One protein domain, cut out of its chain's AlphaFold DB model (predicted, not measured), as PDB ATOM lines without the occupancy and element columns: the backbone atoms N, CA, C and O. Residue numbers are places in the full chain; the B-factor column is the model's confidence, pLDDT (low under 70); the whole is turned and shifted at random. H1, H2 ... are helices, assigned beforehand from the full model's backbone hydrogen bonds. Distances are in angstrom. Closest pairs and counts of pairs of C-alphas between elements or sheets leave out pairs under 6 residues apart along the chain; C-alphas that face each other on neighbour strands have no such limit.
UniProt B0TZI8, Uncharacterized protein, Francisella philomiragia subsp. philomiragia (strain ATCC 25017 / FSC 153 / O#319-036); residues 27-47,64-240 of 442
ATOM      1  N   LYS A  27     -31.777   2.531   5.784       56.38
ATOM      2  CA  LYS A  27     -30.392   2.033   5.796       56.38
ATOM      3  C   LYS A  27     -29.371   3.110   5.411       56.38
ATOM      4  O   LYS A  27     -28.394   3.300   6.128       56.38
ATOM      5  N   ASN A  28     -29.611   3.845   4.323       52.84
ATOM      6  CA  ASN A  28     -28.656   4.860   3.865       52.84
ATOM      7  C   ASN A  28     -28.717   6.108   4.764       52.84
ATOM      8  O   ASN A  28     -27.705   6.779   4.954       52.84
ATOM      9  N   PHE A  29     -29.875   6.383   5.375       52.09
ATOM     10  CA  PHE A  29     -30.016   7.435   6.379       52.09
ATOM     11  C   PHE A  29     -29.191   7.141   7.638       52.09
ATOM     12  O   PHE A  29     -28.454   8.003   8.122       52.09
ATOM     13  N   LEU A  30     -29.257   5.905   8.144       58.25
ATOM     14  CA  LEU A  30     -28.448   5.449   9.276       58.25
ATOM     15  C   LEU A  30     -26.945   5.597   9.001       58.25
ATOM     16  O   LEU A  30     -26.197   5.994   9.895       58.25
ATOM     17  N   ASP A  31     -26.500   5.324   7.774       59.28
ATOM     18  CA  ASP A  31     -25.095   5.480   7.388       59.28
ATOM     19  C   ASP A  31     -24.674   6.958   7.275       59.28
ATOM     20  O   ASP A  31     -23.619   7.333   7.790       59.28
ATOM     21  N   LEU A  32     -25.529   7.835   6.728       54.06
ATOM     22  CA  LEU A  32     -25.307   9.291   6.732       54.06
ATOM     23  C   LEU A  32     -25.175   9.850   8.159       54.06
ATOM     24  O   LEU A  32     -24.323  10.702   8.430       54.06
ATOM     25  N   CYS A  33     -25.987   9.350   9.087       54.31
ATOM     26  CA  CYS A  33     -25.953   9.771  10.481       54.31
ATOM     27  C   CYS A  33     -24.666   9.326  11.188       54.31
ATOM     28  O   CYS A  33     -24.029  10.145  11.859       54.31
ATOM     29  N   LYS A  34     -24.209   8.084  10.969       62.44
ATOM     30  CA  LYS A  34     -22.898   7.615  11.460       62.44
ATOM     31  C   LYS A  34     -21.761   8.510  10.964       62.44
ATOM     32  O   LYS A  34     -20.955   8.958  11.780       62.44
ATOM     33  N   ASN A  35     -21.747   8.837   9.671       52.72
ATOM     34  CA  ASN A  35     -20.716   9.682   9.051       52.72
ATOM     35  C   ASN A  35     -20.694  11.117   9.609       52.72
ATOM     36  O   ASN A  35     -19.675  11.800   9.546       52.72
ATOM     37  N   ASN A  36     -21.797  11.565  10.214       47.84
ATOM     38  CA  ASN A  36     -21.916  12.872  10.858       47.84
ATOM     39  C   ASN A  36     -21.836  12.831  12.384       47.84
ATOM     40  O   ASN A  36     -22.197  13.799  13.049       47.84
ATOM     41  N   SER A  37     -21.336  11.730  12.955       55.19
ATOM     42  CA  SER A  37     -21.232  11.532  14.411       55.19
ATOM     43  C   SER A  37     -22.583  11.581  15.146       55.19
ATOM     44  O   SER A  37     -22.661  11.729  16.370       55.19
ATOM     45  N   LEU A  38     -23.674  11.364  14.415       49.38
ATOM     46  CA  LEU A  38     -25.015  11.185  14.944       49.38
ATOM     47  C   LEU A  38     -25.241   9.680  15.164       49.38
ATOM     48  O   LEU A  38     -25.776   8.977  14.317       49.38
ATOM     49  N   LYS A  39     -24.801   9.146  16.314       53.50
ATOM     50  CA  LYS A  39     -25.235   7.811  16.784       53.50
ATOM     51  C   LYS A  39     -26.761   7.797  16.960       53.50
ATOM     52  O   LYS A  39     -27.245   8.598  17.760       53.50
ATOM     53  N   ILE A  40     -27.458   6.920  16.236       48.69
ATOM     54  CA  ILE A  40     -28.922   6.752  16.237       48.69
ATOM     55  C   ILE A  40     -29.259   5.309  16.624       48.69
ATOM     56  O   ILE A  40     -28.694   4.377  16.048       48.69
ATOM     57  N   SER A  41     -30.171   5.124  17.580       51.81
ATOM     58  CA  SER A  41     -30.835   3.841  17.838       51.81
ATOM     59  C   SER A  41     -32.012   3.664  16.875       51.81
ATOM     60  O   SER A  41     -32.667   4.637  16.503       51.81
ATOM     61  N   LYS A  42     -32.308   2.421  16.476       51.78
ATOM     62  CA  LYS A  42     -33.459   2.120  15.603       51.78
ATOM     63  C   LYS A  42     -34.793   2.625  16.178       51.78
ATOM     64  O   LYS A  42     -35.649   3.056  15.415       51.78
ATOM     65  N   ASP A  43     -34.923   2.669  17.500       46.47
ATOM     66  CA  ASP A  43     -36.127   3.146  18.199       46.47
ATOM     67  C   ASP A  43     -36.416   4.644  17.979       46.47
ATOM     68  O   ASP A  43     -37.558   5.091  18.078       46.47
ATOM     69  N   ASN A  44     -35.403   5.440  17.624       45.84
ATOM     70  CA  ASN A  44     -35.602   6.855  17.294       45.84
ATOM     71  C   ASN A  44     -36.224   7.035  15.896       45.84
ATOM     72  O   ASN A  44     -36.834   8.067  15.623       45.84
ATOM     73  N   LEU A  45     -36.084   6.033  15.016       47.88
ATOM     74  CA  LEU A  45     -36.611   6.039  13.647       47.88
ATOM     75  C   LEU A  45     -38.028   5.471  13.561       47.88
ATOM     76  O   LEU A  45     -38.828   5.967  12.777       47.88
ATOM     77  N   SER A  46     -38.377   4.476  14.379       48.09
ATOM     78  CA  SER A  46     -39.746   3.937  14.426       48.09
ATOM     79  C   SER A  46     -40.770   4.995  14.856       48.09
ATOM     80  O   SER A  46     -41.891   5.001  14.358       48.09
ATOM     81  N   ASN A  47     -40.353   5.949  15.693       41.06
ATOM     82  CA  ASN A  47     -41.141   7.118  16.089       41.06
ATOM     83  C   ASN A  47     -41.287   8.188  14.987       41.06
ATOM     84  O   ASN A  47     -42.053   9.121  15.174       41.06
ATOM     85  N   SER A  64     -55.213  21.681  -7.374       45.22
ATOM     86  CA  SER A  64     -54.801  21.225  -6.038       45.22
ATOM     87  C   SER A  64     -53.272  21.164  -5.905       45.22
ATOM     88  O   SER A  64     -52.542  21.109  -6.900       45.22
ATOM     89  N   LYS A  65     -52.755  21.159  -4.668       41.31
ATOM     90  CA  LYS A  65     -51.324  20.931  -4.397       41.31
ATOM     91  C   LYS A  65     -50.873  19.608  -5.014       41.31
ATOM     92  O   LYS A  65     -49.802  19.533  -5.607       41.31
ATOM     93  N   GLU A  66     -51.713  18.578  -4.936       45.78
ATOM     94  CA  GLU A  66     -51.454  17.274  -5.532       45.78
ATOM     95  C   GLU A  66     -51.321  17.353  -7.045       45.78
ATOM     96  O   GLU A  66     -50.384  16.762  -7.576       45.78
ATOM     97  N   GLU A  67     -52.204  18.100  -7.706       43.06
ATOM     98  CA  GLU A  67     -52.200  18.304  -9.155       43.06
ATOM     99  C   GLU A  67     -50.994  19.120  -9.614       43.06
ATOM    100  O   GLU A  67     -50.374  18.772 -10.614       43.06
ATOM    101  N   LEU A  68     -50.608  20.162  -8.875       40.44
ATOM    102  CA  LEU A  68     -49.424  20.962  -9.190       40.44
ATOM    103  C   LEU A  68     -48.133  20.177  -8.973       40.44
ATOM    104  O   LEU A  68     -47.280  20.172  -9.857       40.44
ATOM    105  N   CYS A  69     -47.996  19.474  -7.846       44.50
ATOM    106  CA  CYS A  69     -46.861  18.587  -7.594       44.50
ATOM    107  C   CYS A  69     -46.799  17.475  -8.645       44.50
ATOM    108  O   CYS A  69     -45.744  17.260  -9.226       44.50
ATOM    109  N   SER A  70     -47.929  16.835  -8.960       48.12
ATOM    110  CA  SER A  70     -47.990  15.786  -9.978       48.12
ATOM    111  C   SER A  70     -47.677  16.330 -11.369       48.12
ATOM    112  O   SER A  70     -46.940  15.690 -12.108       48.12
ATOM    113  N   TYR A  71     -48.151  17.522 -11.730       43.56
ATOM    114  CA  TYR A  71     -47.817  18.173 -12.996       43.56
ATOM    115  C   TYR A  71     -46.326  18.514 -13.077       43.56
ATOM    116  O   TYR A  71     -45.694  18.230 -14.090       43.56
ATOM    117  N   ILE A  72     -45.751  19.071 -12.011       44.91
ATOM    118  CA  ILE A  72     -44.327  19.410 -11.918       44.91
ATOM    119  C   ILE A  72     -43.455  18.150 -11.983       44.91
ATOM    120  O   ILE A  72     -42.509  18.125 -12.765       44.91
ATOM    121  N   GLU A  73     -43.786  17.105 -11.220       48.00
ATOM    122  CA  GLU A  73     -43.125  15.791 -11.239       48.00
ATOM    123  C   GLU A  73     -43.247  15.142 -12.619       48.00
ATOM    124  O   GLU A  73     -42.262  14.690 -13.191       48.00
ATOM    125  N   THR A  74     -44.445  15.157 -13.208       46.62
ATOM    126  CA  THR A  74     -44.705  14.584 -14.535       46.62
ATOM    127  C   THR A  74     -43.927  15.327 -15.609       46.62
ATOM    128  O   THR A  74     -43.334  14.687 -16.474       46.62
ATOM    129  N   LYS A  75     -43.878  16.664 -15.553       42.25
ATOM    130  CA  LYS A  75     -43.036  17.464 -16.442       42.25
ATOM    131  C   LYS A  75     -41.574  17.113 -16.210       42.25
ATOM    132  O   LYS A  75     -40.933  16.675 -17.144       42.25
ATOM    133  N   TYR A  76     -41.066  17.185 -14.991       43.69
ATOM    134  CA  TYR A  76     -39.676  16.858 -14.678       43.69
ATOM    135  C   TYR A  76     -39.245  15.448 -15.146       43.69
ATOM    136  O   TYR A  76     -38.193  15.302 -15.762       43.69
ATOM    137  N   HIS A  77     -40.083  14.424 -14.958       46.78
ATOM    138  CA  HIS A  77     -39.804  13.057 -15.407       46.78
ATOM    139  C   HIS A  77     -39.881  12.888 -16.932       46.78
ATOM    140  O   HIS A  77     -38.998  12.261 -17.522       46.78
ATOM    141  N   LEU A  78     -40.906  13.459 -17.584       46.53
ATOM    142  CA  LEU A  78     -41.013  13.491 -19.052       46.53
ATOM    143  C   LEU A  78     -39.799  14.180 -19.680       46.53
ATOM    144  O   LEU A  78     -39.349  13.790 -20.753       46.53
ATOM    145  N   LEU A  79     -39.285  15.199 -18.998       41.09
ATOM    146  CA  LEU A  79     -38.213  16.062 -19.461       41.09
ATOM    147  C   LEU A  79     -36.817  15.495 -19.251       41.09
ATOM    148  O   LEU A  79     -35.891  16.144 -19.686       41.09
ATOM    149  N   ASN A  80     -36.618  14.343 -18.610       40.06
ATOM    150  CA  ASN A  80     -35.256  13.858 -18.359       40.06
ATOM    151  C   ASN A  80     -34.999  12.419 -18.829       40.06
ATOM    152  O   ASN A  80     -33.880  11.930 -18.680       40.06
ATOM    153  N   ASN A  81     -35.999  11.712 -19.383       43.69
ATOM    154  CA  ASN A  81     -35.899  10.281 -19.733       43.69
ATOM    155  C   ASN A  81     -35.268   9.418 -18.611       43.69
ATOM    156  O   ASN A  81     -34.657   8.376 -18.865       43.69
ATOM    157  N   LEU A  82     -35.399   9.853 -17.353       40.47
ATOM    158  CA  LEU A  82     -34.756   9.223 -16.204       40.47
ATOM    159  C   LEU A  82     -35.520   7.952 -15.854       40.47
ATOM    160  O   LEU A  82     -36.705   8.001 -15.526       40.47
ATOM    161  N   LYS A  83     -34.839   6.803 -15.902       40.66
ATOM    162  CA  LYS A  83     -35.419   5.539 -15.425       40.66
ATOM    163  C   LYS A  83     -35.297   5.329 -13.921       40.66
ATOM    164  O   LYS A  83     -36.018   4.490 -13.401       40.66
ATOM    165  N   GLU A  84     -34.494   6.109 -13.207       42.12
ATOM    166  CA  GLU A  84     -34.432   6.081 -11.744       42.12
ATOM    167  C   GLU A  84     -34.077   7.509 -11.253       42.12
ATOM    168  O   GLU A  84     -33.235   8.162 -11.865       42.12
ATOM    169  N   GLU A  85     -34.684   8.006 -10.158       37.81
ATOM    170  CA  GLU A  85     -34.293   9.245  -9.425       37.81
ATOM    171  C   GLU A  85     -33.986   8.977  -7.925       37.81
ATOM    172  O   GLU A  85     -34.494   8.004  -7.395       37.81
ATOM    173  N   LYS A  86     -33.144   9.777  -7.228       38.81
ATOM    174  CA  LYS A  86     -32.523   9.490  -5.899       38.81
ATOM    175  C   LYS A  86     -33.399  10.030  -4.795       38.81
ATOM    176  O   LYS A  86     -33.820  11.175  -4.853       38.81
ATOM    177  N   THR A  87     -33.540   9.236  -3.741       35.28
ATOM    178  CA  THR A  87     -34.172   9.623  -2.484       35.28
ATOM    179  C   THR A  87     -33.388  10.765  -1.827       35.28
ATOM    180  O   THR A  87     -32.231  10.580  -1.446       35.28
ATOM    181  N   LEU A  88     -33.999  11.946  -1.706       40.31
ATOM    182  CA  LEU A  88     -33.437  13.097  -0.989       40.31
ATOM    183  C   LEU A  88     -33.986  13.144   0.433       40.31
ATOM    184  O   LEU A  88     -35.182  13.312   0.619       40.31
ATOM    185  N   TYR A  89     -33.128  13.027   1.441       47.69
ATOM    186  CA  TYR A  89     -33.570  13.153   2.829       47.69
ATOM    187  C   TYR A  89     -33.848  14.617   3.178       47.69
ATOM    188  O   TYR A  89     -32.988  15.460   2.906       47.69
ATOM    189  N   PRO A  90     -34.978  14.933   3.833       59.53
ATOM    190  CA  PRO A  90     -35.195  16.271   4.362       59.53
ATOM    191  C   PRO A  90     -34.161  16.572   5.457       59.53
ATOM    192  O   PRO A  90     -34.029  15.799   6.410       59.53
ATOM    193  N   GLU A  91     -33.412  17.679   5.357       66.31
ATOM    194  CA  GLU A  91     -32.347  17.972   6.339       66.31
ATOM    195  C   GLU A  91     -32.920  18.178   7.746       66.31
ATOM    196  O   GLU A  91     -32.248  17.895   8.739       66.31
ATOM    197  N   TRP A  92     -34.182  18.610   7.837       73.00
ATOM    198  CA  TRP A  92     -34.868  18.810   9.106       73.00
ATOM    199  C   TRP A  92     -35.019  17.532   9.932       73.00
ATOM    200  O   TRP A  92     -35.103  17.603  11.159       73.00
ATOM    201  N   LEU A  93     -34.964  16.352   9.308       68.69
ATOM    202  CA  LEU A  93     -34.989  15.088  10.038       68.69
ATOM    203  C   LEU A  93     -33.767  14.949  10.960       68.69
ATOM    204  O   LEU A  93     -33.872  14.430  12.072       68.69
ATOM    205  N   LEU A  94     -32.611  15.476  10.540       70.75
ATOM    206  CA  LEU A  94     -31.405  15.512  11.374       70.75
ATOM    207  C   LEU A  94     -31.600  16.402  12.605       70.75
ATOM    208  O   LEU A  94     -31.072  16.090  13.673       70.75
ATOM    209  N   PHE A  95     -32.376  17.479  12.475       79.94
ATOM    210  CA  PHE A  95     -32.739  18.338  13.598       79.94
ATOM    211  C   PHE A  95     -33.666  17.627  14.576       79.94
ATOM    212  O   PHE A  95     -33.395  17.643  15.773       79.94
ATOM    213  N   TYR A  96     -34.692  16.934  14.078       73.81
ATOM    214  CA  TYR A  96     -35.599  16.149  14.916       73.81
ATOM    215  C   TYR A  96     -34.837  15.118  15.762       73.81
ATOM    216  O   TYR A  96     -35.028  15.016  16.975       73.81
ATOM    217  N   ILE A  97     -33.884  14.410  15.150       66.62
ATOM    218  CA  ILE A  97     -33.013  13.463  15.858       66.62
ATOM    219  C   ILE A  97     -32.115  14.168  16.870       66.62
ATOM    220  O   ILE A  97     -31.903  13.646  17.964       66.62
ATOM    221  N   ALA A  98     -31.572  15.337  16.523       72.62
ATOM    222  CA  ALA A  98     -30.764  16.117  17.449       72.62
ATOM    223  C   ALA A  98     -31.571  16.495  18.698       72.62
ATOM    224  O   ALA A  98     -31.079  16.295  19.805       72.62
ATOM    225  N   VAL A  99     -32.821  16.938  18.532       74.81
ATOM    226  CA  VAL A  99     -33.726  17.275  19.641       74.81
ATOM    227  C   VAL A  99     -34.045  16.067  20.524       74.81
ATOM    228  O   VAL A  99     -34.158  16.208  21.735       74.81
ATOM    229  N   GLN A 100     -34.149  14.862  19.959       68.44
ATOM    230  CA  GLN A 100     -34.340  13.648  20.763       68.44
ATOM    231  C   GLN A 100     -33.080  13.207  21.510       68.44
ATOM    232  O   GLN A 100     -33.159  12.576  22.563       68.44
ATOM    233  N   LYS A 101     -31.910  13.457  20.924       68.12
ATOM    234  CA  LYS A 101     -30.638  12.927  21.412       68.12
ATOM    235  C   LYS A 101     -29.976  13.826  22.448       68.12
ATOM    236  O   LYS A 101     -29.283  13.324  23.333       68.12
ATOM    237  N   TYR A 102     -30.105  15.134  22.285       71.69
ATOM    238  CA  TYR A 102     -29.476  16.118  23.151       71.69
ATOM    239  C   TYR A 102     -30.507  16.689  24.120       71.69
ATOM    240  O   TYR A 102     -31.658  16.916  23.769       71.69
ATOM    241  N   SER A 103     -30.072  16.927  25.356       74.06
ATOM    242  CA  SER A 103     -30.885  17.626  26.343       74.06
ATOM    243  C   SER A 103     -30.750  19.126  26.108       74.06
ATOM    244  O   SER A 103     -29.751  19.729  26.499       74.06
ATOM    245  N   PHE A 104     -31.743  19.708  25.449       81.44
ATOM    246  CA  PHE A 104     -31.843  21.140  25.193       81.44
ATOM    247  C   PHE A 104     -32.728  21.808  26.253       81.44
ATOM    248  O   PHE A 104     -33.682  21.214  26.750       81.44
ATOM    249  N   SER A 105     -32.376  23.031  26.645       74.25
ATOM    250  CA  SER A 105     -33.081  23.798  27.683       74.25
ATOM    251  C   SER A 105     -34.346  24.484  27.159       74.25
ATOM    252  O   SER A 105     -35.282  24.717  27.918       74.25
ATOM    253  N   TYR A 106     -34.362  24.819  25.873       70.00
ATOM    254  CA  TYR A 106     -35.367  25.636  25.205       70.00
ATOM    255  C   TYR A 106     -36.030  24.922  24.031       70.00
ATOM    256  O   TYR A 106     -37.110  25.340  23.651       70.00
ATOM    257  N   THR A 107     -35.426  23.872  23.471       80.62
ATOM    258  CA  THR A 107     -36.015  23.108  22.361       80.62
ATOM    259  C   THR A 107     -36.404  21.711  22.825       80.62
ATOM    260  O   THR A 107     -35.584  20.795  22.856       80.62
ATOM    261  N   SER A 108     -37.678  21.517  23.170       78.12
ATOM    262  CA  SER A 108     -38.212  20.174  23.441       78.12
ATOM    263  C   SER A 108     -38.677  19.476  22.160       78.12
ATOM    264  O   SER A 108     -39.014  20.131  21.173       78.12
ATOM    265  N   LYS A 109     -38.785  18.140  22.189       76.00
ATOM    266  CA  LYS A 109     -39.405  17.360  21.102       76.00
ATOM    267  C   LYS A 109     -40.793  17.902  20.742       76.00
ATOM    268  O   LYS A 109     -41.050  18.186  19.579       76.00
ATOM    269  N   ASN A 110     -41.638  18.123  21.747       79.19
ATOM    270  CA  ASN A 110     -42.997  18.631  21.555       79.19
ATOM    271  C   ASN A 110     -43.015  20.040  20.947       79.19
ATOM    272  O   ASN A 110     -43.970  20.412  20.275       79.19
ATOM    273  N   GLU A 111     -41.997  20.860  21.214       84.31
ATOM    274  CA  GLU A 111     -41.878  22.187  20.613       84.31
ATOM    275  C   GLU A 111     -41.410  22.109  19.163       84.31
ATOM    276  O   GLU A 111     -41.992  22.774  18.314       84.31
ATOM    277  N   PHE A 112     -40.442  21.240  18.863       84.62
ATOM    278  CA  PHE A 112     -40.019  20.967  17.491       84.62
ATOM    279  C   PHE A 112     -41.184  20.444  16.636       84.62
ATOM    280  O   PHE A 112     -41.396  20.919  15.521       84.62
ATOM    281  N   GLU A 113     -41.982  19.514  17.169       78.44
ATOM    282  CA  GLU A 113     -43.126  18.916  16.468       78.44
ATOM    283  C   GLU A 113     -44.192  19.938  16.054       78.44
ATOM    284  O   GLU A 113     -44.797  19.786  14.993       78.44
ATOM    285  N   LYS A 114     -44.365  21.034  16.810       83.12
ATOM    286  CA  LYS A 114     -45.276  22.136  16.433       83.12
ATOM    287  C   LYS A 114     -44.879  22.824  15.127       83.12
ATOM    288  O   LYS A 114     -45.733  23.436  14.489       83.12
ATOM    289  N   TYR A 115     -43.605  22.741  14.746       86.25
ATOM    290  CA  TYR A 115     -43.041  23.436  13.594       86.25
ATOM    291  C   TYR A 115     -42.596  22.500  12.462       86.25
ATOM    292  O   TYR A 115     -42.014  22.976  11.486       86.25
ATOM    293  N   ILE A 116     -42.881  21.193  12.535       76.75
ATOM    294  CA  ILE A 116     -42.511  20.233  11.474       76.75
ATOM    295  C   ILE A 116     -43.026  20.686  10.103       76.75
ATOM    296  O   ILE A 116     -42.267  20.684   9.138       76.75
ATOM    297  N   SER A 117     -44.265  21.177  10.031       71.62
ATOM    298  CA  SER A 117     -44.846  21.678   8.780       71.62
ATOM    299  C   SER A 117     -44.042  22.826   8.159       71.62
ATOM    300  O   SER A 117     -43.881  22.885   6.941       71.62
ATOM    301  N   PHE A 118     -43.483  23.719   8.982       80.25
ATOM    302  CA  PHE A 118     -42.644  24.825   8.517       80.25
ATOM    303  C   PHE A 118     -41.306  24.315   7.979       80.25
ATOM    304  O   PHE A 118     -40.857  24.757   6.921       80.25
ATOM    305  N   PHE A 119     -40.685  23.353   8.666       79.94
ATOM    306  CA  PHE A 119     -39.464  22.705   8.188       79.94
ATOM    307  C   PHE A 119     -39.667  21.993   6.847       79.94
ATOM    308  O   PHE A 119     -38.829  22.116   5.955       79.94
ATOM    309  N   GLU A 120     -40.776  21.277   6.683       73.19
ATOM    310  CA  GLU A 120     -41.117  20.594   5.435       73.19
ATOM    311  C   GLU A 120     -41.334  21.577   4.286       73.19
ATOM    312  O   GLU A 120     -40.759  21.404   3.209       73.19
ATOM    313  N   ILE A 121     -42.106  22.641   4.524       73.31
ATOM    314  CA  ILE A 121     -42.364  23.678   3.523       73.31
ATOM    315  C   ILE A 121     -41.060  24.366   3.103       73.31
ATOM    316  O   ILE A 121     -40.785  24.476   1.908       73.31
ATOM    317  N   ILE A 122     -40.218  24.779   4.056       81.38
ATOM    318  CA  ILE A 122     -38.932  25.421   3.747       81.38
ATOM    319  C   ILE A 122     -37.976  24.457   3.032       81.38
ATOM    320  O   ILE A 122     -37.293  24.864   2.091       81.38
ATOM    321  N   SER A 123     -37.931  23.181   3.432       76.44
ATOM    322  CA  SER A 123     -37.182  22.138   2.715       76.44
ATOM    323  C   SER A 123     -37.591  22.060   1.249       76.44
ATOM    324  O   SER A 123     -36.728  22.059   0.370       76.44
ATOM    325  N   GLU A 124     -38.898  22.033   0.983       69.44
ATOM    326  CA  GLU A 124     -39.433  21.936  -0.372       69.44
ATOM    327  C   GLU A 124     -39.079  23.179  -1.198       69.44
ATOM    328  O   GLU A 124     -38.551  23.053  -2.304       69.44
ATOM    329  N   ILE A 125     -39.271  24.382  -0.644       74.56
ATOM    330  CA  ILE A 125     -38.903  25.645  -1.304       74.56
ATOM    331  C   ILE A 125     -37.410  25.658  -1.651       74.56
ATOM    332  O   ILE A 125     -37.038  25.891  -2.806       74.56
ATOM    333  N   ARG A 126     -36.544  25.336  -0.682       76.56
ATOM    334  CA  ARG A 126     -35.083  25.286  -0.871       76.56
ATOM    335  C   ARG A 126     -34.688  24.265  -1.933       76.56
ATOM    336  O   ARG A 126     -33.850  24.560  -2.788       76.56
ATOM    337  N   HIS A 127     -35.317  23.095  -1.932       72.44
ATOM    338  CA  HIS A 127     -35.074  22.063  -2.931       72.44
ATOM    339  C   HIS A 127     -35.464  22.522  -4.348       72.44
ATOM    340  O   HIS A 127     -34.669  22.375  -5.282       72.44
ATOM    341  N   LYS A 128     -36.638  23.146  -4.525       70.00
ATOM    342  CA  LYS A 128     -37.056  23.671  -5.838       70.00
ATOM    343  C   LYS A 128     -36.179  24.824  -6.309       70.00
ATOM    344  O   LYS A 128     -35.790  24.844  -7.477       70.00
ATOM    345  N   ASN A 129     -35.786  25.724  -5.408       72.56
ATOM    346  CA  ASN A 129     -34.822  26.782  -5.707       72.56
ATOM    347  C   ASN A 129     -33.461  26.209  -6.136       72.56
ATOM    348  O   ASN A 129     -32.845  26.713  -7.076       72.56
ATOM    349  N   TYR A 130     -33.007  25.114  -5.520       69.38
ATOM    350  CA  TYR A 130     -31.778  24.439  -5.934       69.38
ATOM    351  C   TYR A 130     -31.867  23.885  -7.361       69.38
ATOM    352  O   TYR A 130     -30.960  24.137  -8.157       69.38
ATOM    353  N   ILE A 131     -32.958  23.192  -7.711       61.09
ATOM    354  CA  ILE A 131     -33.174  22.686  -9.078       61.09
ATOM    355  C   ILE A 131     -33.234  23.854 -10.072       61.09
ATOM    356  O   ILE A 131     -32.541  23.833 -11.088       61.09
ATOM    357  N   LYS A 132     -34.000  24.907  -9.747       65.81
ATOM    358  CA  LYS A 132     -34.128  26.139 -10.546       65.81
ATOM    359  C   LYS A 132     -32.778  26.783 -10.866       65.81
ATOM    360  O   LYS A 132     -32.583  27.252 -11.988       65.81
ATOM    361  N   ASN A 133     -31.871  26.815  -9.892       65.75
ATOM    362  CA  ASN A 133     -30.566  27.464 -10.010       65.75
ATOM    363  C   ASN A 133     -29.490  26.559 -10.625       65.75
ATOM    364  O   ASN A 133     -28.477  27.061 -11.107       65.75
ATOM    365  N   ASN A 134     -29.706  25.241 -10.650       56.25
ATOM    366  CA  ASN A 134     -28.749  24.265 -11.177       56.25
ATOM    367  C   ASN A 134     -29.353  23.386 -12.281       56.25
ATOM    368  O   ASN A 134     -29.152  22.171 -12.270       56.25
ATOM    369  N   PRO A 135     -30.075  23.959 -13.258       54.75
ATOM    370  CA  PRO A 135     -30.896  23.180 -14.172       54.75
ATOM    371  C   PRO A 135     -30.079  22.199 -15.007       54.75
ATOM    372  O   PRO A 135     -30.534  21.091 -15.225       54.75
ATOM    373  N   LYS A 136     -28.841  22.544 -15.384       54.56
ATOM    374  CA  LYS A 136     -27.938  21.674 -16.161       54.56
ATOM    375  C   LYS A 136     -27.557  20.372 -15.447       54.56
ATOM    376  O   LYS A 136     -27.183  19.409 -16.099       54.56
ATOM    377  N   ASN A 137     -27.644  20.326 -14.118       53.38
ATOM    378  CA  ASN A 137     -27.371  19.103 -13.359       53.38
ATOM    379  C   ASN A 137     -28.553  18.125 -13.394       53.38
ATOM    380  O   ASN A 137     -28.398  16.964 -13.020       53.38
ATOM    381  N   PHE A 138     -29.726  18.605 -13.809       48.97
ATOM    382  CA  PHE A 138     -30.985  17.877 -13.745       48.97
ATOM    383  C   PHE A 138     -31.611  17.669 -15.119       48.97
ATOM    384  O   PHE A 138     -32.164  16.611 -15.366       48.97
ATOM    385  N   ILE A 139     -31.482  18.660 -15.994       49.69
ATOM    386  CA  ILE A 139     -32.064  18.745 -17.324       49.69
ATOM    387  C   ILE A 139     -30.915  18.714 -18.320       49.69
ATOM    388  O   ILE A 139     -30.320  19.742 -18.646       49.69
ATOM    389  N   ASN A 140     -30.574  17.510 -18.772       44.38
ATOM    390  CA  ASN A 140     -29.608  17.315 -19.841       44.38
ATOM    391  C   ASN A 140     -30.350  17.111 -21.166       44.38
ATOM    392  O   ASN A 140     -31.241  16.273 -21.258       44.38
ATOM    393  N   THR A 141     -29.897  17.837 -22.195       49.69
ATOM    394  CA  THR A 141     -30.115  17.567 -23.632       49.69
ATOM    395  C   THR A 141     -31.556  17.635 -24.161       49.69
ATOM    396  O   THR A 141     -32.220  16.609 -24.247       49.69
ATOM    397  N   PHE A 142     -31.984  18.821 -24.634       48.09
ATOM    398  CA  PHE A 142     -33.143  18.990 -25.533       48.09
ATOM    399  C   PHE A 142     -32.918  20.100 -26.562       48.09
ATOM    400  O   PHE A 142     -32.285  21.108 -26.251       48.09
ATOM    401  N   ASP A 143     -33.530  19.946 -27.738       42.28
ATOM    402  CA  ASP A 143     -33.499  20.930 -28.830       42.28
ATOM    403  C   ASP A 143     -34.295  22.222 -28.513       42.28
ATOM    404  O   ASP A 143     -34.060  23.246 -29.142       42.28
ATOM    405  N   ASN A 144     -35.154  22.213 -27.476       48.91
ATOM    406  CA  ASN A 144     -35.930  23.368 -26.971       48.91
ATOM    407  C   ASN A 144     -35.623  23.683 -25.489       48.91
ATOM    408  O   ASN A 144     -36.520  23.921 -24.679       48.91
ATOM    409  N   TYR A 145     -34.345  23.609 -25.111       54.69
ATOM    410  CA  TYR A 145     -33.878  23.723 -23.724       54.69
ATOM    411  C   TYR A 145     -34.368  24.992 -22.993       54.69
ATOM    412  O   TYR A 145     -34.784  24.901 -21.837       54.69
ATOM    413  N   ASP A 146     -34.373  26.151 -23.656       59.81
ATOM    414  CA  ASP A 146     -34.662  27.439 -23.007       59.81
ATOM    415  C   ASP A 146     -36.153  27.640 -22.669       59.81
ATOM    416  O   ASP A 146     -36.480  27.957 -21.525       59.81
ATOM    417  N   GLU A 147     -37.078  27.373 -23.599       56.06
ATOM    418  CA  GLU A 147     -38.534  27.510 -23.360       56.06
ATOM    419  C   GLU A 147     -39.024  26.607 -22.216       56.06
ATOM    420  O   GLU A 147     -39.918  26.923 -21.427       56.06
ATOM    421  N   LEU A 148     -38.404  25.440 -22.122       54.16
ATOM    422  CA  LEU A 148     -38.753  24.371 -21.206       54.16
ATOM    423  C   LEU A 148     -38.187  24.644 -19.806       54.16
ATOM    424  O   LEU A 148     -38.879  24.451 -18.799       54.16
ATOM    425  N   LEU A 149     -36.974  25.196 -19.749       59.22
ATOM    426  CA  LEU A 149     -36.404  25.777 -18.543       59.22
ATOM    427  C   LEU A 149     -37.298  26.899 -17.991       59.22
ATOM    428  O   LEU A 149     -37.561  26.931 -16.787       59.22
ATOM    429  N   GLU A 150     -37.775  27.806 -18.843       62.81
ATOM    430  CA  GLU A 150     -38.657  28.904 -18.438       62.81
ATOM    431  C   GLU A 150     -39.995  28.403 -17.880       62.81
ATOM    432  O   GLU A 150     -40.417  28.840 -16.805       62.81
ATOM    433  N   ALA A 151     -40.633  27.431 -18.536       56.84
ATOM    434  CA  ALA A 151     -41.886  26.843 -18.060       56.84
ATOM    435  C   ALA A 151     -41.737  26.145 -16.693       56.84
ATOM    436  O   ALA A 151     -42.620  26.245 -15.829       56.84
ATOM    437  N   LEU A 152     -40.615  25.453 -16.475       57.75
ATOM    438  CA  LEU A 152     -40.310  24.781 -15.212       57.75
ATOM    439  C   LEU A 152     -40.030  25.792 -14.094       57.75
ATOM    440  O   LEU A 152     -40.597  25.672 -13.006       57.75
ATOM    441  N   LYS A 153     -39.251  26.842 -14.385       64.50
ATOM    442  CA  LYS A 153     -39.027  27.966 -13.463       64.50
ATOM    443  C   LYS A 153     -40.342  28.636 -13.063       64.50
ATOM    444  O   LYS A 153     -40.606  28.779 -11.873       64.50
ATOM    445  N   GLY A 154     -41.204  28.950 -14.031       58.75
ATOM    446  CA  GLY A 154     -42.512  29.556 -13.766       58.75
ATOM    447  C   GLY A 154     -43.439  28.662 -12.933       58.75
ATOM    448  O   GLY A 154     -44.207  29.160 -12.107       58.75
ATOM    449  N   SER A 155     -43.350  27.340 -13.100       54.81
ATOM    450  CA  SER A 155     -44.127  26.374 -12.310       54.81
ATOM    451  C   SER A 155     -43.626  26.273 -10.868       54.81
ATOM    452  O   SER A 155     -44.437  26.279  -9.939       54.81
ATOM    453  N   PHE A 156     -42.305  26.243 -10.663       64.69
ATOM    454  CA  PHE A 156     -41.711  26.294  -9.326       64.69
ATOM    455  C   PHE A 156     -42.043  27.593  -8.603       64.69
ATOM    456  O   PHE A 156     -42.466  27.537  -7.453       64.69
ATOM    457  N   ASP A 157     -41.946  28.740  -9.275       66.31
ATOM    458  CA  ASP A 157     -42.281  30.032  -8.669       66.31
ATOM    459  C   ASP A 157     -43.748  30.071  -8.214       66.31
ATOM    460  O   ASP A 157     -44.063  30.577  -7.135       66.31
ATOM    461  N   LYS A 158     -44.660  29.473  -8.991       59.81
ATOM    462  CA  LYS A 158     -46.065  29.308  -8.592       59.81
ATOM    463  C   LYS A 158     -46.222  28.431  -7.352       59.81
ATOM    464  O   LYS A 158     -46.965  28.806  -6.450       59.81
ATOM    465  N   LEU A 159     -45.545  27.283  -7.313       60.41
ATOM    466  CA  LEU A 159     -45.618  26.354  -6.184       60.41
ATOM    467  C   LEU A 159     -45.046  26.983  -4.910       60.41
ATOM    468  O   LEU A 159     -45.701  26.942  -3.875       60.41
ATOM    469  N   ILE A 160     -43.878  27.619  -4.997       66.75
ATOM    470  CA  ILE A 160     -43.239  28.319  -3.875       66.75
ATOM    471  C   ILE A 160     -44.177  29.392  -3.321       66.75
ATOM    472  O   ILE A 160     -44.404  29.439  -2.116       66.75
ATOM    473  N   ARG A 161     -44.804  30.197  -4.188       69.12
ATOM    474  CA  ARG A 161     -45.782  31.210  -3.756       69.12
ATOM    475  C   ARG A 161     -46.995  30.609  -3.053       69.12
ATOM    476  O   ARG A 161     -47.515  31.225  -2.132       69.12
ATOM    477  N   LEU A 162     -47.479  29.448  -3.494       63.47
ATOM    478  CA  LEU A 162     -48.594  28.766  -2.832       63.47
ATOM    479  C   LEU A 162     -48.184  28.265  -1.446       63.47
ATOM    480  O   LEU A 162     -48.856  28.586  -0.472       63.47
ATOM    481  N   LEU A 163     -47.037  27.591  -1.357       62.50
ATOM    482  CA  LEU A 163     -46.477  27.121  -0.091       62.50
ATOM    483  C   LEU A 163     -46.220  28.279   0.890       62.50
ATOM    484  O   LEU A 163     -46.524  28.167   2.071       62.50
ATOM    485  N   ALA A 164     -45.727  29.422   0.406       68.88
ATOM    486  CA  ALA A 164     -45.484  30.612   1.225       68.88
ATOM    487  C   ALA A 164     -46.778  31.289   1.722       68.88
ATOM    488  O   ALA A 164     -46.793  31.910   2.788       68.88
ATOM    489  N   LYS A 165     -47.886  31.181   0.973       69.62
ATOM    490  CA  LYS A 165     -49.193  31.730   1.382       69.62
ATOM    491  C   LYS A 165     -49.802  31.002   2.576       69.62
ATOM    492  O   LYS A 165     -50.533  31.628   3.333       69.62
ATOM    493  N   GLU A 166     -49.497  29.722   2.749       64.88
ATOM    494  CA  GLU A 166     -49.981  28.912   3.878       64.88
ATOM    495  C   GLU A 166     -49.356  29.320   5.216       64.88
ATOM    496  O   GLU A 166     -49.905  29.035   6.282       64.88
ATOM    497  N   LEU A 167     -48.209  29.996   5.166       75.44
ATOM    498  CA  LEU A 167     -47.472  30.413   6.346       75.44
ATOM    499  C   LEU A 167     -48.004  31.764   6.830       75.44
ATOM    500  O   LEU A 167     -47.823  32.792   6.179       75.44
ATOM    501  N   ASP A 168     -48.677  31.745   7.972       84.81
ATOM    502  CA  ASP A 168     -49.126  32.943   8.682       84.81
ATOM    503  C   ASP A 168     -47.931  33.751   9.227       84.81
ATOM    504  O   ASP A 168     -46.943  33.166   9.672       84.81
ATOM    505  N   GLU A 169     -48.014  35.085   9.193       90.75
ATOM    506  CA  GLU A 169     -46.917  35.983   9.587       90.75
ATOM    507  C   GLU A 169     -46.521  35.815  11.055       90.75
ATOM    508  O   GLU A 169     -45.336  35.686  11.369       90.75
ATOM    509  N   GLU A 170     -47.500  35.759  11.961       91.50
ATOM    510  CA  GLU A 170     -47.245  35.580  13.391       91.50
ATOM    511  C   GLU A 170     -46.609  34.209  13.648       91.50
ATOM    512  O   GLU A 170     -45.635  34.082  14.398       91.50
ATOM    513  N   LYS A 171     -47.097  33.166  12.968       90.00
ATOM    514  CA  LYS A 171     -46.480  31.837  13.047       90.00
ATOM    515  C   LYS A 171     -45.067  31.801  12.460       90.00
ATOM    516  O   LYS A 171     -44.222  31.117  13.031       90.00
ATOM    517  N   LEU A 172     -44.784  32.537  11.383       93.00
ATOM    518  CA  LEU A 172     -43.433  32.672  10.823       93.00
ATOM    519  C   LEU A 172     -42.486  33.358  11.807       93.00
ATOM    520  O   LEU A 172     -41.373  32.881  12.006       93.00
ATOM    521  N   PHE A 173     -42.921  34.428  12.474       95.69
ATOM    522  CA  PHE A 173     -42.120  35.078  13.511       95.69
ATOM    523  C   PHE A 173     -41.852  34.160  14.708       95.69
ATOM    524  O   PHE A 173     -40.719  34.093  15.194       95.69
ATOM    525  N   ASN A 174     -42.860  33.406  15.152       94.00
ATOM    526  CA  ASN A 174     -42.707  32.409  16.213       94.00
ATOM    527  C   ASN A 174     -41.762  31.272  15.801       94.00
ATOM    528  O   ASN A 174     -40.919  30.848  16.595       94.00
ATOM    529  N   PHE A 175     -41.848  30.824  14.548       94.94
ATOM    530  CA  PHE A 175     -40.936  29.832  14.002       94.94
ATOM    531  C   PHE A 175     -39.505  30.369  13.882       94.94
ATOM    532  O   PHE A 175     -38.567  29.686  14.279       94.94
ATOM    533  N   LEU A 176     -39.312  31.610  13.431       96.00
ATOM    534  CA  LEU A 176     -38.000  32.260  13.378       96.00
ATOM    535  C   LEU A 176     -37.370  32.373  14.775       96.00
ATOM    536  O   LEU A 176     -36.198  32.040  14.959       96.00
ATOM    537  N   ALA A 177     -38.167  32.765  15.774       94.44
ATOM    538  CA  ALA A 177     -37.746  32.811  17.172       94.44
ATOM    539  C   ALA A 177     -37.350  31.422  17.702       94.44
ATOM    540  O   ALA A 177     -36.361  31.293  18.429       94.44
ATOM    541  N   PHE A 178     -38.100  30.383  17.330       94.88
ATOM    542  CA  PHE A 178     -37.764  28.991  17.625       94.88
ATOM    543  C   PHE A 178     -36.443  28.572  16.967       94.88
ATOM    544  O   PHE A 178     -35.550  28.072  17.653       94.88
ATOM    545  N   LEU A 179     -36.278  28.828  15.665       95.44
ATOM    546  CA  LEU A 179     -35.068  28.488  14.919       95.44
ATOM    547  C   LEU A 179     -33.826  29.136  15.539       95.44
ATOM    548  O   LEU A 179     -32.807  28.467  15.693       95.44
ATOM    549  N   TRP A 180     -33.905  30.408  15.940       94.38
ATOM    550  CA  TRP A 180     -32.782  31.080  16.594       94.38
ATOM    551  C   TRP A 180     -32.438  30.469  17.961       94.38
ATOM    552  O   TRP A 180     -31.264  30.250  18.265       94.38
ATOM    553  N   LYS A 181     -33.439  30.148  18.793       92.19
ATOM    554  CA  LYS A 181     -33.189  29.470  20.079       92.19
ATOM    555  C   LYS A 181     -32.502  28.128  19.857       92.19
ATOM    556  O   LYS A 181     -31.502  27.839  20.510       92.19
ATOM    557  N   PHE A 182     -32.987  27.354  18.892       93.38
ATOM    558  CA  PHE A 182     -32.412  26.060  18.563       93.38
ATOM    559  C   PHE A 182     -30.993  26.184  17.972       93.38
ATOM    560  O   PHE A 182     -30.112  25.394  18.309       93.38
ATOM    561  N   HIS A 183     -30.724  27.225  17.174       93.50
ATOM    562  CA  HIS A 183     -29.378  27.571  16.696       93.50
ATOM    563  C   HIS A 183     -28.410  27.801  17.856       93.50
ATOM    564  O   HIS A 183     -27.344  27.181  17.897       93.50
ATOM    565  N   ARG A 184     -28.811  28.619  18.836       90.69
ATOM    566  CA  ARG A 184     -28.009  28.892  20.032       90.69
ATOM    567  C   ARG A 184     -27.704  27.616  20.814       90.69
ATOM    568  O   ARG A 184     -26.572  27.410  21.229       90.69
ATOM    569  N   GLU A 185     -28.682  26.735  20.979       90.06
ATOM    570  CA  GLU A 185     -28.467  25.482  21.702       90.06
ATOM    571  C   GLU A 185     -27.512  24.540  20.973       90.06
ATOM    572  O   GLU A 185     -26.628  23.961  21.600       90.06
ATOM    573  N   LEU A 186     -27.626  24.431  19.644       87.31
ATOM    574  CA  LEU A 186     -26.677  23.671  18.826       87.31
ATOM    575  C   LEU A 186     -25.260  24.250  18.908       87.31
ATOM    576  O   LEU A 186     -24.297  23.479  18.913       87.31
ATOM    577  N   LYS A 187     -25.127  25.578  18.985       88.31
ATOM    578  CA  LYS A 187     -23.852  26.274  19.203       88.31
ATOM    579  C   LYS A 187     -23.258  25.923  20.569       88.31
ATOM    580  O   LYS A 187     -22.093  25.543  20.631       88.31
ATOM    581  N   ASP A 188     -24.068  25.972  21.627       86.50
ATOM    582  CA  ASP A 188     -23.649  25.701  23.010       86.50
ATOM    583  C   ASP A 188     -23.163  24.248  23.205       86.50
ATOM    584  O   ASP A 188     -22.256  24.003  24.000       86.50
ATOM    585  N   VAL A 189     -23.703  23.281  22.447       81.69
ATOM    586  CA  VAL A 189     -23.241  21.872  22.442       81.69
ATOM    587  C   VAL A 189     -22.249  21.534  21.311       81.69
ATOM    588  O   VAL A 189     -22.010  20.353  21.007       81.69
ATOM    589  N   GLU A 190     -21.695  22.557  20.655       80.81
ATOM    590  CA  GLU A 190     -20.689  22.462  19.586       80.81
ATOM    591  C   GLU A 190     -21.112  21.571  18.398       80.81
ATOM    592  O   GLU A 190     -20.324  20.809  17.827       80.81
ATOM    593  N   LYS A 191     -22.388  21.621  18.001       80.62
ATOM    594  CA  LYS A 191     -22.925  20.916  16.821       80.62
ATOM    595  C   LYS A 191     -22.984  21.835  15.607       80.62
ATOM    596  O   LYS A 191     -24.015  21.961  14.950       80.62
ATOM    597  N   TYR A 192     -21.832  22.407  15.258       74.88
ATOM    598  CA  TYR A 192     -21.693  23.426  14.213       74.88
ATOM    599  C   TYR A 192     -22.239  23.007  12.840       74.88
ATOM    600  O   TYR A 192     -22.870  23.813  12.172       74.88
ATOM    601  N   LYS A 193     -22.103  21.735  12.436       74.19
ATOM    602  CA  LYS A 193     -22.680  21.250  11.165       74.19
ATOM    603  C   LYS A 193     -24.210  21.357  11.124       74.19
ATOM    604  O   LYS A 193     -24.771  21.734  10.102       74.19
ATOM    605  N   LEU A 194     -24.885  21.007  12.222       76.69
ATOM    606  CA  LEU A 194     -26.340  21.140  12.326       76.69
ATOM    607  C   LEU A 194     -26.734  22.611  12.462       76.69
ATOM    608  O   LEU A 194     -27.674  23.042  11.808       76.69
ATOM    609  N   MET A 195     -25.977  23.379  13.250       85.62
ATOM    610  CA  MET A 195     -26.160  24.823  13.412       85.62
ATOM    611  C   MET A 195     -26.125  25.550  12.057       85.62
ATOM    612  O   MET A 195     -27.085  26.232  11.720       85.62
ATOM    613  N   TRP A 196     -25.094  25.330  11.233       82.25
ATOM    614  CA  TRP A 196     -24.976  25.939   9.901       82.25
ATOM    615  C   TRP A 196     -26.084  25.502   8.939       82.25
ATOM    616  O   TRP A 196     -26.559  26.297   8.131       82.25
ATOM    617  N   ASN A 197     -26.549  24.252   9.022       80.38
ATOM    618  CA  ASN A 197     -27.723  23.843   8.248       80.38
ATOM    619  C   ASN A 197     -28.980  24.584   8.723       80.38
ATOM    620  O   ASN A 197     -29.791  24.989   7.896       80.38
ATOM    621  N   LEU A 198     -29.142  24.807  10.027       90.31
ATOM    622  CA  LEU A 198     -30.283  25.538  10.576       90.31
ATOM    623  C   LEU A 198     -30.267  27.026  10.186       90.31
ATOM    624  O   LEU A 198     -31.324  27.590   9.919       90.31
ATOM    625  N   GLU A 199     -29.087  27.642  10.056       92.38
ATOM    626  CA  GLU A 199     -28.931  29.021   9.559       92.38
ATOM    627  C   GLU A 199     -29.597  29.222   8.195       92.38
ATOM    628  O   GLU A 199     -30.210  30.257   7.946       92.38
ATOM    629  N   THR A 200     -29.573  28.205   7.328       88.50
ATOM    630  CA  THR A 200     -30.264  28.289   6.034       88.50
ATOM    631  C   THR A 200     -31.790  28.313   6.156       88.50
ATOM    632  O   THR A 200     -32.442  28.933   5.322       88.50
ATOM    633  N   TYR A 201     -32.366  27.697   7.195       91.94
ATOM    634  CA  TYR A 201     -33.801  27.804   7.490       91.94
ATOM    635  C   TYR A 201     -34.144  29.177   8.064       91.94
ATOM    636  O   TYR A 201     -35.197  29.719   7.751       91.94
ATOM    637  N   ILE A 202     -33.245  29.755   8.866       94.94
ATOM    638  CA  ILE A 202     -33.397  31.111   9.410       94.94
ATOM    639  C   ILE A 202     -33.411  32.132   8.273       94.94
ATOM    640  O   ILE A 202     -34.329  32.944   8.203       94.94
ATOM    641  N   ILE A 203     -32.449  32.046   7.349       93.00
ATOM    642  CA  ILE A 203     -32.383  32.920   6.168       93.00
ATOM    643  C   ILE A 203     -33.638  32.761   5.304       93.00
ATOM    644  O   ILE A 203     -34.245  33.759   4.928       93.00
ATOM    645  N   GLU A 204     -34.073  31.527   5.026       90.75
ATOM    646  CA  GLU A 204     -35.275  31.317   4.211       90.75
ATOM    647  C   GLU A 204     -36.539  31.831   4.911       90.75
ATOM    648  O   GLU A 204     -37.405  32.418   4.272       90.75
ATOM    649  N   CYS A 205     -36.638  31.685   6.234       93.75
ATOM    650  CA  CYS A 205     -37.752  32.235   7.002       93.75
ATOM    651  C   CYS A 205     -37.770  33.774   6.982       93.75
ATOM    652  O   CYS A 205     -38.847  34.362   6.909       93.75
ATOM    653  N   ILE A 206     -36.603  34.431   7.007       94.06
ATOM    654  CA  ILE A 206     -36.493  35.888   6.811       94.06
ATOM    655  C   ILE A 206     -36.970  36.262   5.405       94.06
ATOM    656  O   ILE A 206     -37.796  37.164   5.278       94.06
ATOM    657  N   ASN A 207     -36.521  35.542   4.373       90.88
ATOM    658  CA  ASN A 207     -36.936  35.788   2.989       90.88
ATOM    659  C   ASN A 207     -38.459  35.637   2.815       90.88
ATOM    660  O   ASN A 207     -39.097  36.472   2.184       90.88
ATOM    661  N   LEU A 208     -39.063  34.621   3.436       90.88
ATOM    662  CA  LEU A 208     -40.512  34.401   3.399       90.88
ATOM    663  C   LEU A 208     -41.310  35.519   4.077       90.88
ATOM    664  O   LEU A 208     -42.414  35.830   3.634       90.88
ATOM    665  N   LEU A 209     -40.775  36.120   5.144       92.50
ATOM    666  CA  LEU A 209     -41.371  37.308   5.758       92.50
ATOM    667  C   LEU A 209     -41.252  38.517   4.818       92.50
ATOM    668  O   LEU A 209     -42.227  39.235   4.625       92.50
ATOM    669  N   THR A 210     -40.099  38.717   4.175       90.81
ATOM    670  CA  THR A 210     -39.911  39.836   3.237       90.81
ATOM    671  C   THR A 210     -40.727  39.693   1.953       90.81
ATOM    672  O   THR A 210     -41.214  40.691   1.434       90.81
ATOM    673  N   ASP A 211     -40.955  38.465   1.478       86.94
ATOM    674  CA  ASP A 211     -41.816  38.165   0.324       86.94
ATOM    675  C   ASP A 211     -43.300  38.477   0.593       86.94
ATOM    676  O   ASP A 211     -44.107  38.528  -0.337       86.94
ATOM    677  N   LYS A 212     -43.665  38.690   1.863       87.38
ATOM    678  CA  LYS A 212     -44.979  39.184   2.303       87.38
ATOM    679  C   LYS A 212     -45.000  40.706   2.486       87.38
ATOM    680  O   LYS A 212     -45.831  41.216   3.227       87.38
ATOM    681  N   ASP A 213     -44.081  41.425   1.844       89.38
ATOM    682  CA  ASP A 213     -43.937  42.885   1.931       89.38
ATOM    683  C   ASP A 213     -43.622  43.407   3.351       89.38
ATOM    684  O   ASP A 213     -43.795  44.593   3.647       89.38
ATOM    685  N   ILE A 214     -43.120  42.546   4.246       92.50
ATOM    686  CA  ILE A 214     -42.656  42.964   5.571       92.50
ATOM    687  C   ILE A 214     -41.256  43.559   5.435       92.50
ATOM    688  O   ILE A 214     -40.319  42.902   4.980       92.50
ATOM    689  N   ASP A 215     -41.103  44.803   5.885       92.88
ATOM    690  CA  ASP A 215     -39.818  45.492   5.879       92.88
ATOM    691  C   ASP A 215     -38.732  44.682   6.611       92.88
ATOM    692  O   ASP A 215     -38.905  44.231   7.748       92.88
ATOM    693  N   PHE A 216     -37.572  44.536   5.973       91.12
ATOM    694  CA  PHE A 216     -36.465  43.735   6.494       91.12
ATOM    695  C   PHE A 216     -36.011  44.220   7.881       91.12
ATOM    696  O   PHE A 216     -35.710  43.424   8.775       91.12
ATOM    697  N   LYS A 217     -35.980  45.541   8.099       92.06
ATOM    698  CA  LYS A 217     -35.613  46.122   9.394       92.06
ATOM    699  C   LYS A 217     -36.691  45.853  10.449       92.06
ATOM    700  O   LYS A 217     -36.343  45.594  11.605       92.06
ATOM    701  N   TYR A 218     -37.971  45.843  10.074       93.62
ATOM    702  CA  TYR A 218     -39.050  45.389  10.953       93.62
ATOM    703  C   TYR A 218     -38.871  43.926  11.374       93.62
ATOM    704  O   TYR A 218     -38.976  43.645  12.568       93.62
ATOM    705  N   VAL A 219     -38.513  43.019  10.452       94.94
ATOM    706  CA  VAL A 219     -38.269  41.598  10.776       94.94
ATOM    707  C   VAL A 219     -37.265  41.456  11.924       94.94
ATOM    708  O   VAL A 219     -37.520  40.741  12.893       94.94
ATOM    709  N   TYR A 220     -36.153  42.194  11.867       94.12
ATOM    710  CA  TYR A 220     -35.094  42.131  12.879       94.12
ATOM    711  C   TYR A 220     -35.548  42.695  14.222       94.12
ATOM    712  O   TYR A 220     -35.328  42.064  15.258       94.12
ATOM    713  N   LYS A 221     -36.211  43.859  14.217       90.88
ATOM    714  CA  LYS A 221     -36.704  44.498  15.446       90.88
ATOM    715  C   LYS A 221     -37.788  43.657  16.122       90.88
ATOM    716  O   LYS A 221     -37.752  43.490  17.342       90.88
ATOM    717  N   HIS A 222     -38.714  43.103  15.341       92.75
ATOM    718  CA  HIS A 222     -39.789  42.258  15.848       92.75
ATOM    719  C   HIS A 222     -39.242  40.936  16.402       92.75
ATOM    720  O   HIS A 222     -39.518  40.591  17.550       92.75
ATOM    721  N   HIS A 223     -38.380  40.243  15.649       93.62
ATOM    722  CA  HIS A 223     -37.725  39.023  16.125       93.62
ATOM    723  C   HIS A 223     -36.938  39.261  17.421       93.62
ATOM    724  O   HIS A 223     -37.102  38.520  18.389       93.62
ATOM    725  N   LYS A 224     -36.127  40.327  17.480       91.31
ATOM    726  CA  LYS A 224     -35.388  40.720  18.689       91.31
ATOM    727  C   LYS A 224     -36.319  40.904  19.889       91.31
ATOM    728  O   LYS A 224     -36.005  40.413  20.972       91.31
ATOM    729  N   ALA A 225     -37.467  41.560  19.712       90.25
ATOM    730  CA  ALA A 225     -38.447  41.721  20.785       90.25
ATOM    731  C   ALA A 225     -38.988  40.370  21.293       90.25
ATOM    732  O   ALA A 225     -39.140  40.198  22.504       90.25
ATOM    733  N   LEU A 226     -39.205  39.399  20.399       90.31
ATOM    734  CA  LEU A 226     -39.679  38.056  20.755       90.31
ATOM    735  C   LEU A 226     -38.644  37.238  21.539       90.31
ATOM    736  O   LEU A 226     -39.004  36.550  22.495       90.31
ATOM    737  N   VAL A 227     -37.364  37.293  21.154       88.69
ATOM    738  CA  VAL A 227     -36.334  36.416  21.746       88.69
ATOM    739  C   VAL A 227     -35.560  37.046  22.905       88.69
ATOM    740  O   VAL A 227     -35.183  36.339  23.838       88.69
ATOM    741  N   CYS A 228     -35.345  38.364  22.888       82.62
ATOM    742  CA  CYS A 228     -34.608  39.088  23.932       82.62
ATOM    743  C   CYS A 228     -35.538  39.763  24.958       82.62
ATOM    744  O   CYS A 228     -35.077  40.232  26.006       82.62
ATOM    745  N   GLY A 229     -36.848  39.822  24.689       77.81
ATOM    746  CA  GLY A 229     -37.833  40.458  25.559       77.81
ATOM    747  C   GLY A 229     -37.510  41.932  25.825       77.81
ATOM    748  O   GLY A 229     -37.372  42.739  24.906       77.81
ATOM    749  N   LYS A 230     -37.377  42.300  27.108       61.09
ATOM    750  CA  LYS A 230     -37.101  43.686  27.542       61.09
ATOM    751  C   LYS A 230     -35.639  44.131  27.366       61.09
ATOM    752  O   LYS A 230     -35.360  45.314  27.545       61.09
ATOM    753  N   ARG A 231     -34.706  43.229  27.033       63.03
ATOM    754  CA  ARG A 231     -33.287  43.569  26.801       63.03
ATOM    755  C   ARG A 231     -33.109  44.114  25.382       63.03
ATOM    756  O   ARG A 231     -32.762  43.389  24.456       63.03
ATOM    757  N   GLN A 232     -33.454  45.389  25.210       64.88
ATOM    758  CA  GLN A 232     -33.428  46.114  23.930       64.88
ATOM    759  C   GLN A 232     -32.050  46.715  23.598       64.88
ATOM    760  O   GLN A 232     -31.840  47.201  22.487       64.88
ATOM    761  N   ASP A 233     -31.126  46.689  24.553       68.50
ATOM    762  CA  ASP A 233     -29.786  47.269  24.489       68.50
ATOM    763  C   ASP A 233     -28.790  46.438  23.670       68.50
ATOM    764  O   ASP A 233     -27.777  46.975  23.225       68.50
ATOM    765  N   GLN A 234     -29.085  45.160  23.435       76.44
ATOM    766  CA  GLN A 234     -28.259  44.290  22.600       76.44
ATOM    767  C   GLN A 234     -28.694  44.339  21.129       76.44
ATOM    768  O   GLN A 234     -29.885  44.494  20.864       76.44
ATOM    769  N   PRO A 235     -27.776  44.187  20.165       84.62
ATOM    770  CA  PRO A 235     -28.120  44.066  18.749       84.62
ATOM    771  C   PRO A 235     -29.050  42.881  18.475       84.62
ATOM    772  O   PRO A 235     -29.145  41.949  19.276       84.62
ATOM    773  N   SER A 236     -29.733  42.904  17.334       89.44
ATOM    774  CA  SER A 236     -30.569  41.798  16.895       89.44
ATOM    775  C   SER A 236     -29.736  40.515  16.796       89.44
ATOM    776  O   SER A 236     -28.718  40.494  16.100       89.44
ATOM    777  N   PRO A 237     -30.180  39.418  17.430       89.69
ATOM    778  CA  PRO A 237     -29.470  38.145  17.375       89.69
ATOM    779  C   PRO A 237     -29.342  37.571  15.959       89.69
ATOM    780  O   PRO A 237     -28.462  36.753  15.700       89.69
ATOM    781  N   LEU A 238     -30.197  38.002  15.024       93.12
ATOM    782  CA  LEU A 238     -30.120  37.569  13.627       93.12
ATOM    783  C   LEU A 238     -28.835  38.038  12.938       93.12
ATOM    784  O   LEU A 238     -28.399  37.385  11.993       93.12
ATOM    785  N   HIS A 239     -28.179  39.088  13.447       91.56
ATOM    786  CA  HIS A 239     -26.868  39.518  12.958       91.56
ATOM    787  C   HIS A 239     -25.764  38.467  13.166       91.56
ATOM    788  O   HIS A 239     -24.724  38.566  12.526       91.56
ATOM    789  N   GLU A 240     -25.966  37.441  14.002       87.88
ATOM    790  CA  GLU A 240     -25.037  36.302  14.074       87.88
ATOM    791  C   GLU A 240     -25.070  35.418  12.817       87.88
ATOM    792  O   GLU A 240     -24.136  34.653  12.591       87.88
TER     793      GLU A 240
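What this domain is: This is residues 27 to 47 and 64 to 240 of the 442 residues of an uncharacterized protein of Francisella philomiragia subsp. philomiragia (strain ATCC 25017 / FSC 153 / O#319-036) (UniProt B0TZI8). A long helical hairpin, H6 and H7, makes an arm; a second hairpin, H8 and H9, crosses it where H6 begins and H7 ends, and H10 packs on H8 and H9 to make a head. H3 lies along part of H7 on the arm, H4 and H5 pack together at the head's end, and H1 and H2 lie loosely close to H4. The printed part has 198 residues with eleven named helices, H1 to H11 in order, and no named strand, so its class is all helix. It is compact, with a radius of gyration of the C-alphas of 19.0 A, and spans 60 by 44 by 28 A.

How they stand to each other: H1, residues 27 to 35, and H2, residues 42 to 47, are each close to but not clearly touching H4, residues 92 to 101; the closest C-alphas are Cys 33 and Leu 94, 8.0 A, and Asn 44 and Ile 97, 7.2 A. H3, residues 65 to 78, touches residues 152 to 159 of H7, residues 145 to 165, opposite ways at a shallow tilt of 21 degrees, closest at C-alphas Ile 72 and Ser 155, 7.0 A. H4 touches H5, residues 109 to 113, closest at C-alphas Val 99 and Lys 109, 5.9 A. H4 only just touches H6, residues 116 to 133, with 3 pairs of C-alphas within 8 A, the closest Trp 92 and Phe 119, 6.1 A. H6 and H7 form a hairpin at a shallow tilt of 18 degrees, with closest C-alphas Ile 125 and Ile 160, 5.7 A. H8, residues 169 to 188, and H9, residues 192 to 210, form another, also at 18 degrees, closest at C-alphas His 183 and Met 195, 5.4 A. H9 touches H6 about perpendicular, at 85 degrees, closest at C-alphas Tyr 201 and Ile 122, 6.8 A. H10, residues 216 to 228, touches H8 at a steep tilt of 61 degrees, closest at C-alphas Val 227 and Ala 177, 6.0 A, and only just touches H11, residues 237 to 240, with 3 pairs within 8 A. Helix packing is part aligned, part crossed. Each O i to N i+4 pair is within hydrogen-bond range in H1, H3 to H8 and H10, against 1 of 2 in H2 and 13 of 15 in H9; H11 is too short for one.

Where its parts are: C-alpha 27 opens H1 at (-30.392, 2.033, 5.796). H6 is 25.6 A long; H7, 30.5 A, runs from C-alpha 145 at (-33.878, 23.723, -23.724). H8 is 28.8 A and H9 26.9 A. H11 ends at C-alpha 240, (-25.037, 36.302, 14.074).

The domain as a whole: The C-alphas farthest apart, Asp 143 and Lys 230, are 60.9 A apart. Residues 48 to 63 are not printed; C-alphas 47 and 64 are 29.6 A apart across the cut. The links H3 to H4 and H6 to H7 are long. Mean pLDDT of the printed part is 70.1, with 95 residues under 70, among them 27 to 47, 64 to 91 and 130 to 166.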